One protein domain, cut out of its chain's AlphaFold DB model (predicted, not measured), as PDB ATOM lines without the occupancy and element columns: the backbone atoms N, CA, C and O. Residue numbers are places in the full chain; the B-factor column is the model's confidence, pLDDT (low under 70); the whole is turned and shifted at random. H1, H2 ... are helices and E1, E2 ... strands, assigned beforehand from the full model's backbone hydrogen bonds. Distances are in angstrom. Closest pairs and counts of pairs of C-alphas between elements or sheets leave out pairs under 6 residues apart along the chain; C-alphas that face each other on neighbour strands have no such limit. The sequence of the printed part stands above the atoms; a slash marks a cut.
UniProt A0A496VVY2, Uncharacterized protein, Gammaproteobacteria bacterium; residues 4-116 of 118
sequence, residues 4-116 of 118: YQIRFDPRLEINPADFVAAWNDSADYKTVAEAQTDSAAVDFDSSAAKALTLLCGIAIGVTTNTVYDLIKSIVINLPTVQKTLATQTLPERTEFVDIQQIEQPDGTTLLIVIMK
ATOM      1  N   TYR A   4     116.598 141.607 105.959       76.88
ATOM      2  CA  TYR A   4     115.450 142.338 106.494       76.88
ATOM      3  C   TYR A   4     114.371 142.408 105.433       76.88
ATOM      4  O   TYR A   4     114.694 142.421 104.256       76.88
ATOM      5  N   GLN A   5     113.114 142.479 105.850       80.75
ATOM      6  CA  GLN A   5     111.961 142.722 104.997       80.75
ATOM      7  C   GLN A   5     111.239 143.966 105.507       80.75
ATOM      8  O   GLN A   5     110.796 143.958 106.647       80.75
ATOM      9  N   ILE A   6     111.087 145.025 104.709       80.31
ATOM     10  CA  ILE A   6     110.346 146.226 105.150       80.31
ATOM     11  C   ILE A   6     108.950 146.284 104.544       80.31
ATOM     12  O   ILE A   6     108.832 146.361 103.326       80.31
ATOM     13  N   ARG A   7     107.919 146.350 105.392       80.81
ATOM     14  CA  ARG A   7     106.513 146.560 105.018       80.81
ATOM     15  C   ARG A   7     106.069 147.956 105.445       80.81
ATOM     16  O   ARG A   7     106.423 148.410 106.530       80.81
ATOM     17  N   PHE A   8     105.240 148.601 104.629       81.38
ATOM     18  CA  PHE A   8     104.638 149.894 104.957       81.38
ATOM     19  C   PHE A   8     103.148 149.727 105.241       81.38
ATOM     20  O   PHE A   8     102.437 149.045 104.502       81.38
ATOM     21  N   ASP A   9     102.670 150.390 106.286       80.56
ATOM     22  CA  ASP A   9     101.246 150.599 106.511       80.56
ATOM     23  C   ASP A   9     100.647 151.341 105.301       80.56
ATOM     24  O   ASP A   9     101.145 152.410 104.931       80.56
ATOM     25  N   PRO A  10      99.596 150.816 104.646       76.75
ATOM     26  CA  PRO A  10      99.038 151.455 103.461       76.75
ATOM     27  C   PRO A  10      98.424 152.827 103.730       76.75
ATOM     28  O   PRO A  10      98.257 153.579 102.774       76.75
ATOM     29  N   ARG A  11      98.156 153.199 104.990       78.75
ATOM     30  CA  ARG A  11      97.782 154.574 105.367       78.75
ATOM     31  C   ARG A  11      98.891 155.590 105.089       78.75
ATOM     32  O   ARG A  11      98.607 156.774 104.962       78.75
ATOM     33  N   LEU A  12     100.146 155.145 104.999       77.44
ATOM     34  CA  LEU A  12     101.274 155.995 104.608       77.44
ATOM     35  C   LEU A  12     101.290 156.278 103.098       77.44
ATOM     36  O   LEU A  12     102.008 157.175 102.663       77.44
ATOM     37  N   GLU A  13     100.537 155.504 102.303       81.25
ATOM     38  CA  GLU A  13     100.451 155.618 100.840       81.25
ATOM     39  C   GLU A  13     101.827 155.630 100.140       81.25
ATOM     40  O   GLU A  13     102.005 156.181  99.051       81.25
ATOM     41  N   ILE A  14     102.826 155.001 100.766       82.75
ATOM     42  CA  ILE A  14     104.189 154.925 100.246       82.75
ATOM     43  C   ILE A  14     104.217 153.969  99.062       82.75
ATOM     44  O   ILE A  14     103.818 152.807  99.162       82.75
ATOM     45  N   ASN A  15     104.742 154.457  97.943       82.69
ATOM     46  CA  ASN A  15     105.087 153.619  96.813       82.69
ATOM     47  C   ASN A  15     106.450 152.945  97.070       82.69
ATOM     48  O   ASN A  15     107.457 153.643  97.223       82.69
ATOM     49  N   PRO A  16     106.507 151.605  97.066       80.81
ATOM     50  CA  PRO A  16     107.738 150.824  97.129       80.81
ATOM     51  C   PRO A  16     108.898 151.319  96.269       80.81
ATOM     52  O   PRO A  16     110.033 151.391  96.733       80.81
ATOM     53  N   ALA A  17     108.610 151.654  95.011       82.81
ATOM     54  CA  ALA A  17     109.628 152.054  94.052       82.81
ATOM     55  C   ALA A  17     110.235 153.414  94.419       82.81
ATOM     56  O   ALA A  17     111.443 153.595  94.294       82.81
ATOM     57  N   ASP A  18     109.414 154.330  94.937       84.69
ATOM     58  CA  ASP A  18     109.859 155.658  95.363       84.69
ATOM     59  C   ASP A  18     110.737 155.555  96.616       84.69
ATOM     60  O   ASP A  18     111.756 156.236  96.713       84.69
ATOM     61  N   PHE A  19     110.399 154.650  97.542       86.19
ATOM     62  CA  PHE A  19     111.250 154.358  98.697       86.19
ATOM     63  C   PHE A  19     112.596 153.759  98.274       86.19
ATOM     64  O   PHE A  19     113.639 154.219  98.730       86.19
ATOM     65  N   VAL A  20     112.593 152.753  97.393       86.25
ATOM     66  CA  VAL A  20     113.825 152.117  96.896       86.25
ATOM     67  C   VAL A  20     114.710 153.119  96.163       86.25
ATOM     68  O   VAL A  20     115.922 153.131  96.374       86.25
ATOM     69  N   ALA A  21     114.114 153.977  95.333       87.44
ATOM     70  CA  ALA A  21     114.832 155.047  94.659       87.44
ATOM     71  C   ALA A  21     115.464 156.005  95.678       87.44
ATOM     72  O   ALA A  21     116.664 156.242  95.608       87.44
ATOM     73  N   ALA A  22     114.699 156.479  96.667       87.00
ATOM     74  CA  ALA A  22     115.205 157.378  97.705       87.00
ATOM     75  C   ALA A  22     116.300 156.739  98.578       87.00
ATOM     76  O   ALA A  22     117.263 157.409  98.951       87.00
ATOM     77  N   TRP A  23     116.184 155.444  98.884       86.38
ATOM     78  CA  TRP A  23     117.215 154.702  99.605       86.38
ATOM     79  C   TRP A  23     118.504 154.617  98.785       86.38
ATOM     80  O   TRP A  23     119.578 154.955  99.273       86.38
ATOM     81  N   ASN A  24     118.409 154.184  97.529       85.38
ATOM     82  CA  ASN A  24     119.583 153.912  96.701       85.38
ATOM     83  C   ASN A  24     120.223 155.173  96.088       85.38
ATOM     84  O   ASN A  24     121.361 155.084  95.625       85.38
ATOM     85  N   ASP A  25     119.528 156.316  96.072       86.62
ATOM     86  CA  ASP A  25     120.062 157.614  95.623       86.62
ATOM     87  C   ASP A  25     121.077 158.198  96.622       86.62
ATOM     88  O   ASP A  25     122.046 158.857  96.242       86.62
ATOM     89  N   SER A  26     120.915 157.892  97.911       80.19
ATOM     90  CA  SER A  26     121.852 158.307  98.955       80.19
ATOM     91  C   SER A  26     123.030 157.340  99.055       80.19
ATOM     92  O   SER A  26     122.881 156.177  99.440       80.19
ATOM     93  N   ALA A  27     124.233 157.843  98.773       76.69
ATOM     94  CA  ALA A  27     125.469 157.077  98.929       76.69
ATOM     95  C   ALA A  27     125.637 156.551 100.366       76.69
ATOM     96  O   ALA A  27     126.030 155.401 100.551       76.69
ATOM     97  N   ASP A  28     125.261 157.345 101.372       74.25
ATOM     98  CA  ASP A  28     125.338 156.946 102.780       74.25
ATOM     99  C   ASP A  28     124.401 155.765 103.078       74.25
ATOM    100  O   ASP A  28     124.780 154.822 103.770       74.25
ATOM    101  N   TYR A  29     123.197 155.752 102.504       77.38
ATOM    102  CA  TYR A  29     122.218 154.684 102.747       77.38
ATOM    103  C   TYR A  29     122.596 153.413 101.989       77.38
ATOM    104  O   TYR A  29     122.527 152.314 102.542       77.38
ATOM    105  N   LYS A  30     123.120 153.571 100.768       72.62
ATOM    106  CA  LYS A  30     123.644 152.473  99.956       72.62
ATOM    107  C   LYS A  30     124.864 151.786 100.585       72.62
ATOM    108  O   LYS A  30     125.050 150.588 100.393       72.62
ATOM    109  N   THR A  31     125.687 152.511 101.354       73.44
ATOM    110  CA  THR A  31     126.795 151.894 102.114       73.44
ATOM    111  C   THR A  31     126.320 151.032 103.283       73.44
ATOM    112  O   THR A  31     127.040 150.124 103.697       73.44
ATOM    113  N   VAL A  32     125.115 151.294 103.800       74.50
ATOM    114  CA  VAL A  32     124.506 150.532 104.895       74.50
ATOM    115  C   VAL A  32     123.815 149.277 104.379       74.50
ATOM    116  O   VAL A  32     124.038 148.199 104.930       74.50
ATOM    117  N   ALA A  33     122.993 149.409 103.340       75.06
ATOM    118  CA  ALA A  33     122.365 148.293 102.644       75.06
ATOM    119  C   ALA A  33     121.933 148.712 101.236       75.06
ATOM    120  O   ALA A  33     121.732 149.893 100.972       75.06
ATOM    121  N   GLU A  34     121.729 147.752 100.338       78.69
ATOM    122  CA  GLU A  34     121.021 148.007  99.082       78.69
ATOM    123  C   GLU A  34     119.547 147.630  99.251       78.69
ATOM    124  O   GLU A  34     119.237 146.599  99.848       78.69
ATOM    125  N   ALA A  35     118.653 148.486  98.758       80.31
ATOM    126  CA  ALA A  35     117.212 148.290  98.818       80.31
ATOM    127  C   ALA A  35     116.710 147.744  97.475       80.31
ATOM    128  O   ALA A  35     117.041 148.286  96.419       80.31
ATOM    129  N   GLN A  36     115.891 146.692  97.498       78.69
ATOM    130  CA  GLN A  36     115.274 146.123  96.297       78.69
ATOM    131  C   GLN A  36     113.800 145.810  96.541       78.69
ATOM    132  O   GLN A  36     113.430 145.346  97.618       78.69
ATOM    133  N   THR A  37     112.955 146.052  95.536       74.69
ATOM    134  CA  THR A  37     111.562 145.599  95.566       74.69
ATOM    135  C   THR A  37     111.518 144.105  95.300       74.69
ATOM    136  O   THR A  37     111.926 143.661  94.224       74.69
ATOM    137  N   ASP A  38     110.974 143.337  96.230       66.81
ATOM    138  CA  ASP A  38     110.649 141.949  95.950       66.81
ATOM    139  C   ASP A  38     109.324 141.858  95.184       66.81
ATOM    140  O   ASP A  38     108.354 142.558  95.486       66.81
ATOM    141  N   SER A  39     109.290 140.981  94.185       50.53
ATOM    142  CA  SER A  39     108.069 140.658  93.438       50.53
ATOM    143  C   SER A  39     107.255 139.554  94.118       50.53
ATOM    144  O   SER A  39     106.120 139.298  93.716       50.53
ATOM    145  N   ALA A  40     107.811 138.897  95.142       47.38
ATOM    146  CA  ALA A  40     107.094 137.919  95.938       47.38
ATOM    147  C   ALA A  40     106.137 138.636  96.902       47.38
ATOM    148  O   ALA A  40     106.498 139.031  98.014       47.38
ATOM    149  N   ALA A  41     104.889 138.799  96.464       40.81
ATOM    150  CA  ALA A  41     103.767 138.979  97.369       40.81
ATOM    151  C   ALA A  41     103.709 137.739  98.270       40.81
ATOM    152  O   ALA A  41     103.170 136.702  97.892       40.81
ATOM    153  N   VAL A  42     104.343 137.805  99.440       42.44
ATOM    154  CA  VAL A  42     104.059 136.844 100.497       42.44
ATOM    155  C   VAL A  42     102.640 137.169 100.934       42.44
ATOM    156  O   VAL A  42     102.413 138.193 101.581       42.44
ATOM    157  N   ASP A  43     101.698 136.336 100.491       37.00
ATOM    158  CA  ASP A  43     100.307 136.294 100.931       37.00
ATOM    159  C   ASP A  43     100.273 136.043 102.446       37.00
ATOM    160  O   ASP A  43     100.041 134.933 102.922       37.00
ATOM    161  N   PHE A  44     100.569 137.074 103.234       38.19
ATOM    162  CA  PHE A  44     100.219 137.095 104.638       38.19
ATOM    163  C   PHE A  44      98.827 137.700 104.720       38.19
ATOM    164  O   PHE A  44      98.635 138.905 104.551       38.19
ATOM    165  N   ASP A  45      97.861 136.810 104.906       38.19
ATOM    166  CA  ASP A  45      96.449 137.092 105.103       38.19
ATOM    167  C   ASP A  45      96.267 138.141 106.216       38.19
ATOM    168  O   ASP A  45      96.286 137.848 107.410       38.19
ATOM    169  N   SER A  46      96.167 139.410 105.827       36.12
ATOM    170  CA  SER A  46      95.480 140.440 106.595       36.12
ATOM    171  C   SER A  46      95.038 141.533 105.628       36.12
ATOM    172  O   SER A  46      95.834 142.233 105.005       36.12
ATOM    173  N   SER A  47      93.723 141.629 105.478       38.09
ATOM    174  CA  SER A  47      92.936 142.499 104.591       38.09
ATOM    175  C   SER A  47      93.222 144.017 104.604       38.09
ATOM    176  O   SER A  47      92.402 144.790 104.113       38.09
ATOM    177  N   ALA A  48      94.353 144.486 105.130       39.19
ATOM    178  CA  ALA A  48      94.624 145.908 105.294       39.19
ATOM    179  C   ALA A  48      96.091 146.326 105.124       39.19
ATOM    180  O   ALA A  48      96.377 147.484 105.386       39.19
ATOM    181  N   ALA A  49      97.016 145.465 104.682       42.91
ATOM    182  CA  ALA A  49      98.414 145.859 104.478       42.91
ATOM    183  C   ALA A  49      98.891 145.519 103.059       42.91
ATOM    184  O   ALA A  49      98.998 144.351 102.694       42.91
ATOM    185  N   LYS A  50      99.211 146.533 102.242       45.25
ATOM    186  CA  LYS A  50      99.974 146.321 101.001       45.25
ATOM    187  C   LYS A  50     101.394 145.924 101.397       45.25
ATOM    188  O   LYS A  50     102.258 146.764 101.619       45.25
ATOM    189  N   ALA A  51     101.605 144.628 101.543       44.50
ATOM    190  CA  ALA A  51     102.866 144.063 101.966       44.50
ATOM    191  C   ALA A  51     103.902 144.168 100.830       44.50
ATOM    192  O   ALA A  51     103.938 143.319  99.950       44.50
ATOM    193  N   LEU A  52     104.806 145.149 100.873       52.38
ATOM    194  CA  LEU A  52     106.046 145.139 100.079       52.38
ATOM    195  C   LEU A  52     107.153 144.413 100.844       52.38
ATOM    196  O   LEU A  52     107.277 144.616 102.041       52.38
ATOM    197  N   THR A  53     107.950 143.572 100.185       51.22
ATOM    198  CA  THR A  53     109.162 143.028 100.805       51.22
ATOM    199  C   THR A  53     110.339 143.856 100.315       51.22
ATOM    200  O   THR A  53     110.563 143.951  99.108       51.22
ATOM    201  N   LEU A  54     111.075 144.468 101.236       55.78
ATOM    202  CA  LEU A  54     112.353 145.102 100.933       55.78
ATOM    203  C   LEU A  54     113.482 144.277 101.534       55.78
ATOM    204  O   LEU A  54     113.601 144.301 102.750       55.78
ATOM    205  N   LEU A  55     114.295 143.613 100.710       56.62
ATOM    206  CA  LEU A  55     115.498 142.910 101.163       56.62
ATOM    207  C   LEU A  55     116.637 143.906 101.394       56.62
ATOM    208  O   LEU A  55     117.138 144.482 100.431       56.62
ATOM    209  N   CYS A  56     117.042 144.107 102.652       61.84
ATOM    210  CA  CYS A  56     118.250 144.873 102.984       61.84
ATOM    211  C   CYS A  56     119.411 143.930 103.310       61.84
ATOM    212  O   CYS A  56     119.368 143.226 104.319       61.84
ATOM    213  N   GLY A  57     120.485 143.985 102.523       58.38
ATOM    214  CA  GLY A  57     121.767 143.376 102.883       58.38
ATOM    215  C   GLY A  57     122.576 144.316 103.774       58.38
ATOM    216  O   GLY A  57     123.262 145.191 103.259       58.38
ATOM    217  N   ILE A  58     122.493 144.161 105.098       60.03
ATOM    218  CA  ILE A  58     123.194 145.061 106.030       60.03
ATOM    219  C   ILE A  58     124.710 144.812 106.031       60.03
ATOM    220  O   ILE A  58     125.169 143.684 106.239       60.03
ATOM    221  N   ALA A  59     125.493 145.882 105.865       60.91
ATOM    222  CA  ALA A  59     126.944 145.871 106.016       60.91
ATOM    223  C   ALA A  59     127.378 145.560 107.465       60.91
ATOM    224  O   ALA A  59     126.795 146.032 108.444       60.91
ATOM    225  N   ILE A  60     128.444 144.768 107.619       54.69
ATOM    226  CA  ILE A  60     128.971 144.348 108.928       54.69
ATOM    227  C   ILE A  60     129.383 145.587 109.744       54.69
ATOM    228  O   ILE A  60     130.281 146.320 109.340       54.69
ATOM    229  N   GLY A  61     128.753 145.792 110.907       56.88
ATOM    230  CA  GLY A  61     129.045 146.899 111.834       56.88
ATOM    231  C   GLY A  61     127.924 147.931 111.995       56.88
ATOM    232  O   GLY A  61     128.021 148.792 112.867       56.88
ATOM    233  N   VAL A  62     126.848 147.836 111.211       64.56
ATOM    234  CA  VAL A  62     125.668 148.699 111.362       64.56
ATOM    235  C   VAL A  62     124.764 148.173 112.481       64.56
ATOM    236  O   VAL A  62     124.435 146.988 112.526       64.56
ATOM    237  N   THR A  63     124.346 149.061 113.389       71.62
ATOM    238  CA  THR A  63     123.376 148.720 114.443       71.62
ATOM    239  C   THR A  63     121.942 148.804 113.919       71.62
ATOM    240  O   THR A  63     121.638 149.635 113.063       71.62
ATOM    241  N   THR A  64     121.032 147.994 114.461       72.00
ATOM    242  CA  THR A  64     119.597 148.018 114.111       72.00
ATOM    243  C   THR A  64     118.964 149.401 114.287       72.00
ATOM    244  O   THR A  64     118.162 149.812 113.454       72.00
ATOM    245  N   ASN A  65     119.388 150.170 115.294       79.06
ATOM    246  CA  ASN A  65     118.920 151.545 115.504       79.06
ATOM    247  C   ASN A  65     119.265 152.468 114.329       79.06
ATOM    248  O   ASN A  65     118.428 153.257 113.905       79.06
ATOM    249  N   THR A  66     120.464 152.330 113.754       78.62
ATOM    250  CA  THR A  66     120.865 153.108 112.574       78.62
ATOM    251  C   THR A  66     119.936 152.827 111.398       78.62
ATOM    252  O   THR A  66     119.497 153.750 110.727       78.62
ATOM    253  N   VAL A  67     119.577 151.561 111.174       80.19
ATOM    254  CA  VAL A  67     118.635 151.174 110.113       80.19
ATOM    255  C   VAL A  67     117.267 151.813 110.349       80.19
ATOM    256  O   VAL A  67     116.651 152.306 109.409       80.19
ATOM    257  N   TYR A  68     116.800 151.854 111.598       84.88
ATOM    258  CA  TYR A  68     115.502 152.441 111.942       84.88
ATOM    259  C   TYR A  68     115.470 153.943 111.710       84.88
ATOM    260  O   TYR A  68     114.513 154.443 111.121       84.88
ATOM    261  N   ASP A  69     116.524 154.647 112.107       83.88
ATOM    262  CA  ASP A  69     116.642 156.083 111.877       83.88
ATOM    263  C   ASP A  69     116.684 156.404 110.377       83.88
ATOM    264  O   ASP A  69     116.036 157.350 109.927       83.88
ATOM    265  N   LEU A  70     117.368 155.575 109.580       84.88
ATOM    266  CA  LEU A  70     117.407 155.709 108.122       84.88
ATOM    267  C   LEU A  70     116.037 155.499 107.478       84.88
ATOM    268  O   LEU A  70     115.601 156.331 106.681       84.88
ATOM    269  N   ILE A  71     115.334 154.425 107.850       86.50
ATOM    270  CA  ILE A  71     113.982 154.150 107.353       86.50
ATOM    271  C   ILE A  71     113.061 155.319 107.702       86.50
ATOM    272  O   ILE A  71     112.396 155.850 106.814       86.50
ATOM    273  N   LYS A  72     113.053 155.760 108.968       87.88
ATOM    274  CA  LYS A  72     112.238 156.896 109.413       87.88
ATOM    275  C   LYS A  72     112.570 158.153 108.619       87.88
ATOM    276  O   LYS A  72     111.653 158.786 108.108       87.88
ATOM    277  N   SER A  73     113.855 158.470 108.452       86.19
ATOM    278  CA  SER A  73     114.321 159.630 107.685       86.19
ATOM    279  C   SER A  73     113.840 159.603 106.231       86.19
ATOM    280  O   SER A  73     113.326 160.602 105.735       86.19
ATOM    281  N   ILE A  74     113.951 158.471 105.535       87.56
ATOM    282  CA  ILE A  74     113.472 158.366 104.149       87.56
ATOM    283  C   ILE A  74     111.955 158.529 104.110       87.56
ATOM    284  O   ILE A  74     111.442 159.333 103.336       87.56
ATOM    285  N   VAL A  75     111.240 157.819 104.984       87.62
ATOM    286  CA  VAL A  75     109.776 157.828 105.036       87.62
ATOM    287  C   VAL A  75     109.228 159.237 105.252       87.62
ATOM    288  O   VAL A  75     108.371 159.661 104.483       87.62
ATOM    289  N   ILE A  76     109.745 159.999 106.221       86.62
ATOM    290  CA  ILE A  76     109.273 161.374 106.476       86.62
ATOM    291  C   ILE A  76     109.590 162.342 105.328       86.62
ATOM    292  O   ILE A  76     108.915 163.360 105.178       86.62
ATOM    293  N   ASN A  77     110.612 162.041 104.520       86.00
ATOM    294  CA  ASN A  77     111.024 162.870 103.391       86.00
ATOM    295  C   ASN A  77     110.320 162.505 102.079       86.00
ATOM    296  O   ASN A  77     110.416 163.264 101.113       86.00
ATOM    297  N   LEU A  78     109.580 161.395 102.028       86.69
ATOM    298  CA  LEU A  78     108.806 161.051 100.841       86.69
ATOM    299  C   LEU A  78     107.674 162.072 100.618       86.69
ATOM    300  O   LEU A  78     106.948 162.400 101.561       86.69
ATOM    301  N   PRO A  79     107.449 162.538  99.373       83.81
ATOM    302  CA  PRO A  79     106.449 163.567  99.079       83.81
ATOM    303  C   PRO A  79     105.033 163.222  99.552       83.81
ATOM    304  O   PRO A  79     104.284 164.109  99.962       83.81
ATOM    305  N   THR A  80     104.652 161.943  99.499       81.19
ATOM    306  CA  THR A  80     103.335 161.477  99.958       81.19
ATOM    307  C   THR A  80     103.173 161.663 101.462       81.19
ATOM    308  O   THR A  80     102.174 162.219 101.911       81.19
ATOM    309  N   VAL A  81     104.196 161.303 102.235       83.19
ATOM    310  CA  VAL A  81     104.196 161.456 103.691       83.19
ATOM    311  C   VAL A  81     104.285 162.927 104.083       83.19
ATOM    312  O   VAL A  81     103.547 163.366 104.961       83.19
ATOM    313  N   GLN A  82     105.097 163.731 103.390       83.38
ATOM    314  CA  GLN A  82     105.188 165.170 103.655       83.38
ATOM    315  C   GLN A  82     103.844 165.895 103.516       83.38
ATOM    316  O   GLN A  82     103.577 166.823 104.279       83.38
ATOM    317  N   LYS A  83     102.977 165.474 102.585       83.12
ATOM    318  CA  LYS A  83     101.619 166.030 102.465       83.12
ATOM    319  C   LYS A  83     100.786 165.759 103.717       83.12
ATOM    320  O   LYS A  83     100.125 166.673 104.202       83.12
ATOM    321  N   THR A  84     100.865 164.548 104.262       78.38
ATOM    322  CA  THR A  84     100.185 164.167 105.509       78.38
ATOM    323  C   THR A  84     100.791 164.874 106.724       78.38
ATOM    324  O   THR A  84     100.072 165.338 107.603       78.38
ATOM    325  N   LEU A  85     102.113 165.049 106.754       80.19
ATOM    326  CA  LEU A  85     102.809 165.787 107.810       80.19
ATOM    327  C   LEU A  85     102.522 167.293 107.778       80.19
ATOM    328  O   LEU A  85     102.533 167.948 108.821       80.19
ATOM    329  N   ALA A  86     102.258 167.869 106.602       80.38
ATOM    330  CA  ALA A  86     101.989 169.297 106.449       80.38
ATOM    331  C   ALA A  86     100.757 169.753 107.247       80.38
ATOM    332  O   ALA A  86     100.717 170.900 107.694       80.38
ATOM    333  N   THR A  87      99.795 168.855 107.476       78.00
ATOM    334  CA  THR A  87      98.594 169.121 108.277       78.00
ATOM    335  C   THR A  87      98.792 168.903 109.780       78.00
ATOM    336  O   THR A  87      97.891 169.221 110.547       78.00
ATOM    337  N   GLN A  88      99.948 168.387 110.209       73.62
ATOM    338  CA  GLN A  88     100.249 168.068 111.608       73.62
ATOM    339  C   GLN A  88     101.147 169.108 112.280       73.62
ATOM    340  O   GLN A  88     101.899 169.842 111.619       73.62
ATOM    341  N   THR A  89     101.095 169.144 113.612       70.25
ATOM    342  CA  THR A  89     101.948 169.989 114.450       70.25
ATOM    343  C   THR A  89     103.378 169.440 114.533       70.25
ATOM    344  O   THR A  89     103.631 168.256 114.342       70.25
ATOM    345  N   LEU A  90     104.353 170.313 114.809       65.81
ATOM    346  CA  LEU A  90     105.780 169.962 114.903       65.81
ATOM    347  C   LEU A  90     106.104 168.715 115.760       65.81
ATOM    348  O   LEU A  90     106.881 167.900 115.270       65.81
ATOM    349  N   PRO A  91     105.542 168.522 116.972       65.81
ATOM    350  CA  PRO A  91     105.811 167.316 117.760       65.81
ATOM    351  C   PRO A  91     105.270 166.037 117.105       65.81
ATOM    352  O   PRO A  91     105.988 165.039 117.061       65.81
ATOM    353  N   GLU A  92     104.072 166.090 116.515       67.50
ATOM    354  CA  GLU A  92     103.446 164.960 115.807       67.50
ATOM    355  C   GLU A  92     104.264 164.546 114.574       67.50
ATOM    356  O   GLU A  92     104.398 163.363 114.272       67.50
ATOM    357  N   ARG A  93     104.925 165.503 113.906       65.56
ATOM    358  CA  ARG A  93     105.798 165.213 112.755       65.56
ATOM    359  C   ARG A  93     107.018 164.371 113.113       65.56
ATOM    360  O   ARG A  93     107.436 163.538 112.316       65.56
ATOM    361  N   THR A  94     107.601 164.600 114.287       63.47
ATOM    362  CA  THR A  94     108.787 163.867 114.766       63.47
ATOM    363  C   THR A  94     108.479 162.440 115.208       63.47
ATOM    364  O   THR A  94     109.378 161.604 115.214       63.47
ATOM    365  N   GLU A  95     107.224 162.149 115.553       72.69
ATOM    366  CA  GLU A  95     106.791 160.833 116.033       72.69
ATOM    367  C   GLU A  95     105.829 160.118 115.080       72.69
ATOM    368  O   GLU A  95     105.331 159.049 115.410       72.69
ATOM    369  N   PHE A  96     105.613 160.660 113.882       77.81
ATOM    370  CA  PHE A  96     104.597 160.214 112.928       77.81
ATOM    371  C   PHE A  96     104.663 158.730 112.544       77.81
ATOM    372  O   PHE A  96     103.641 158.134 112.203       77.81
ATOM    373  N   VAL A  97     105.852 158.126 112.586       84.56
ATOM    374  CA  VAL A  97     106.068 156.722 112.221       84.56
ATOM    375  C   VAL A  97     106.781 155.941 113.312       84.56
ATOM    376  O   VAL A  97     107.766 156.396 113.901       84.56
ATOM    377  N   ASP A  98     106.308 154.718 113.522       87.12
ATOM    378  CA  ASP A  98     106.949 153.718 114.361       87.12
ATOM    379  C   ASP A  98     107.385 152.507 113.534       87.12
ATOM    380  O   ASP A  98     106.851 152.251 112.453       87.12
ATOM    381  N   ILE A  99     108.390 151.783 114.025       86.81
ATOM    382  CA  ILE A  99     108.906 150.580 113.370       86.81
ATOM    383  C   ILE A  99     108.756 149.413 114.334       86.81
ATOM    384  O   ILE A  99     109.412 149.369 115.373       86.81
ATOM    385  N   GLN A 100     107.924 148.447 113.958       87.00
ATOM    386  CA  GLN A 100     107.806 147.180 114.669       87.00
ATOM    387  C   GLN A 100     108.729 146.142 114.038       87.00
ATOM    388  O   GLN A 100     108.728 145.963 112.822       87.00
ATOM    389  N   GLN A 101     109.500 145.444 114.868       85.94
ATOM    390  CA  GLN A 101     110.369 144.352 114.445       85.94
ATOM    391  C   GLN A 101     109.728 143.009 114.795       85.94
ATOM    392  O   GLN A 101     109.360 142.783 115.946       85.94
ATOM    393  N   ILE A 102     109.639 142.110 113.818       83.38
ATOM    394  CA  ILE A 102     109.160 140.739 113.989       83.38
ATOM    395  C   ILE A 102     110.212 139.790 113.417       83.38
ATOM    396  O   ILE A 102     110.546 139.857 112.235       83.38
ATOM    397  N   GLU A 103     110.733 138.894 114.247       82.56
ATOM    398  CA  GLU A 103     111.590 137.801 113.781       82.56
ATOM    399  C   GLU A 103     110.720 136.728 113.118       82.56
ATOM    400  O   GLU A 103     109.748 136.249 113.708       82.56
ATOM    401  N   GLN A 104     111.038 136.369 111.874       79.62
ATOM    402  CA  GLN A 104     110.319 135.336 111.141       79.62
ATOM    403  C   GLN A 104     110.942 133.948 111.392       79.62
ATOM    404  O   GLN A 104     112.143 133.841 111.653       79.62
ATOM    405  N   PRO A 105     110.159 132.854 111.292       75.75
ATOM    406  CA  PRO A 105     110.662 131.494 111.522       75.75
ATOM    407  C   PRO A 105     111.758 131.048 110.544       75.75
ATOM    408  O   PRO A 105     112.491 130.107 110.839       75.75
ATOM    409  N   ASP A 106     111.855 131.698 109.381       76.31
ATOM    410  CA  ASP A 106     112.886 131.459 108.365       76.31
ATOM    411  C   ASP A 106     114.216 132.178 108.667       76.31
ATOM    412  O   ASP A 106     115.188 132.019 107.929       76.31
ATOM    413  N   GLY A 107     114.276 132.934 109.769       74.62
ATOM    414  CA  GLY A 107     115.441 133.705 110.191       74.62
ATOM    415  C   GLY A 107     115.542 135.095 109.561       74.62
ATOM    416  O   GLY A 107     116.494 135.817 109.865       74.62
ATOM    417  N   THR A 108     114.584 135.500 108.723       78.25
ATOM    418  CA  THR A 108     114.502 136.881 108.233       78.25
ATOM    419  C   THR A 108     113.886 137.797 109.296       78.25
ATOM    420  O   THR A 108     113.160 137.361 110.195       78.25
ATOM    421  N   THR A 109     114.202 139.092 109.242       81.56
ATOM    422  CA  THR A 109     113.624 140.089 110.159       81.56
ATOM    423  C   THR A 109     112.647 140.985 109.417       81.56
ATOM    424  O   THR A 109     113.042 141.772 108.560       81.56
ATOM    425  N   LEU A 110     111.371 140.925 109.783       82.62
ATOM    426  CA  LEU A 110     110.336 141.795 109.248       82.62
ATOM    427  C   LEU A 110     110.294 143.111 110.036       82.62
ATOM    428  O   LEU A 110     110.112 143.118 111.250       82.62
ATOM    429  N   LEU A 111     110.442 144.229 109.337       84.56
ATOM    430  CA  LEU A 111     110.274 145.586 109.838       84.56
ATOM    431  C   LEU A 111     108.969 146.148 109.285       84.56
ATOM    432  O   LEU A 111     108.805 146.282 108.075       84.56
ATOM    433  N   ILE A 112     108.031 146.485 110.159       85.06
ATOM    434  CA  ILE A 112     106.742 147.056 109.777       85.06
ATOM    435  C   ILE A 112     106.745 148.527 110.163       85.06
ATOM    436  O   ILE A 112     106.803 148.864 111.345       85.06
ATOM    437  N   VAL A 113     106.686 149.400 109.162       86.19
ATOM    438  CA  VAL A 113     106.581 150.846 109.343       86.19
ATOM    439  C   VAL A 113     105.108 151.211 109.447       86.19
ATOM    440  O   VAL A 113     104.366 151.078 108.472       86.19
ATOM    441  N   ILE A 114     104.690 151.680 110.618       85.88
ATOM    442  CA  ILE A 114     103.303 152.049 110.912       85.88
ATOM    443  C   ILE A 114     103.184 153.535 111.223       85.88
ATOM    444  O   ILE A 114     104.112 154.141 111.756       85.88
ATOM    445  N   MET A 115     102.033 154.125 110.907       81.31
ATOM    446  CA  MET A 115     101.705 155.476 111.359       81.31
ATOM    447  C   MET A 115     101.373 155.436 112.858       81.31
ATOM    448  O   MET A 115     100.572 154.594 113.273       81.31
ATOM    449  N   LYS A 116     101.964 156.322 113.669       78.75
ATOM    450  CA  LYS A 116     101.531 156.492 115.063       78.75
ATOM    451  C   LYS A 116     100.175 157.196 115.084       78.75
ATOM    452  O   LYS A 116     100.010 158.250 114.475       78.75
TER     453      LYS A 116
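AT A GLANCE: This is residues 4 to 116 of the 118 residues of an uncharacterized protein of Gammaproteobacteria bacterium (UniProt A0A496VVY2). A strongly twisted sheet of four strands has the longest helix, H3, over one face; H1 packs on H3, and H4 and H5 make a small arm beyond one end of the sheet. A long loop with no named element, residues 33 to 54, joins H2 to E2. The 113 printed residues hold E1 H1 H2 E2 H3 H4 H5 E3 E4, class mixed, helices and strands; the mixed sheet's order is E2 E1 E4 E3. The whole is compact, radius of gyration of the C-alphas 13.8 A, spanning 40 by 35 by 22 A.

IN THESE COORDINATES: E1, residues 4 to 8, begins at C-alpha 4 (115.450, 142.338, 106.494). E2 is 55 to 57; E3, 97 to 103, measures 19.8 A, and E4, 109 to 115, 19.5 A, ending at C-alpha 115 (101.705, 155.476, 111.359). H3, 64 to 77, measures 20.2 A; H1 is 16 to 25, H2 27 to 32, H4 79 to 86, H5 90 to 95.

HOW THE PARTS SIT: E1 and E4 are parallel; N 5 and O 109 are 2.8 A apart. E2 and E1 are antiparallel, N 56 to O 4 3.3 A. The hairpin E3 and E4 is antiparallel, N 100 to O 112 2.9 A. H3 is on one face, giving two layers, helix over sheet. H1 touches residues 74 to 75 of H3, C-alphas of Ala 22 and Ile 74 closest at 6.7 A. H2 only just grazes the sheet with residues 30 to 32. H4 and H5 are close but not clearly touching, C-alphas of Leu 85 and Arg 93 closest at 5.8 A. In H1 and H3 every O i to N i+4 pair is within hydrogen-bond range; H2 has 1 of 2, H4 3 of 4, H5 1 of 2.

THE WHOLE: The C-alphas of Thr 89 and Asp 106, farthest apart, are 40.5 A apart. The printed part has no cut; the link H2 to E2 is long. Confidence is under 70 at residues 38 to 62 and 90 to 94.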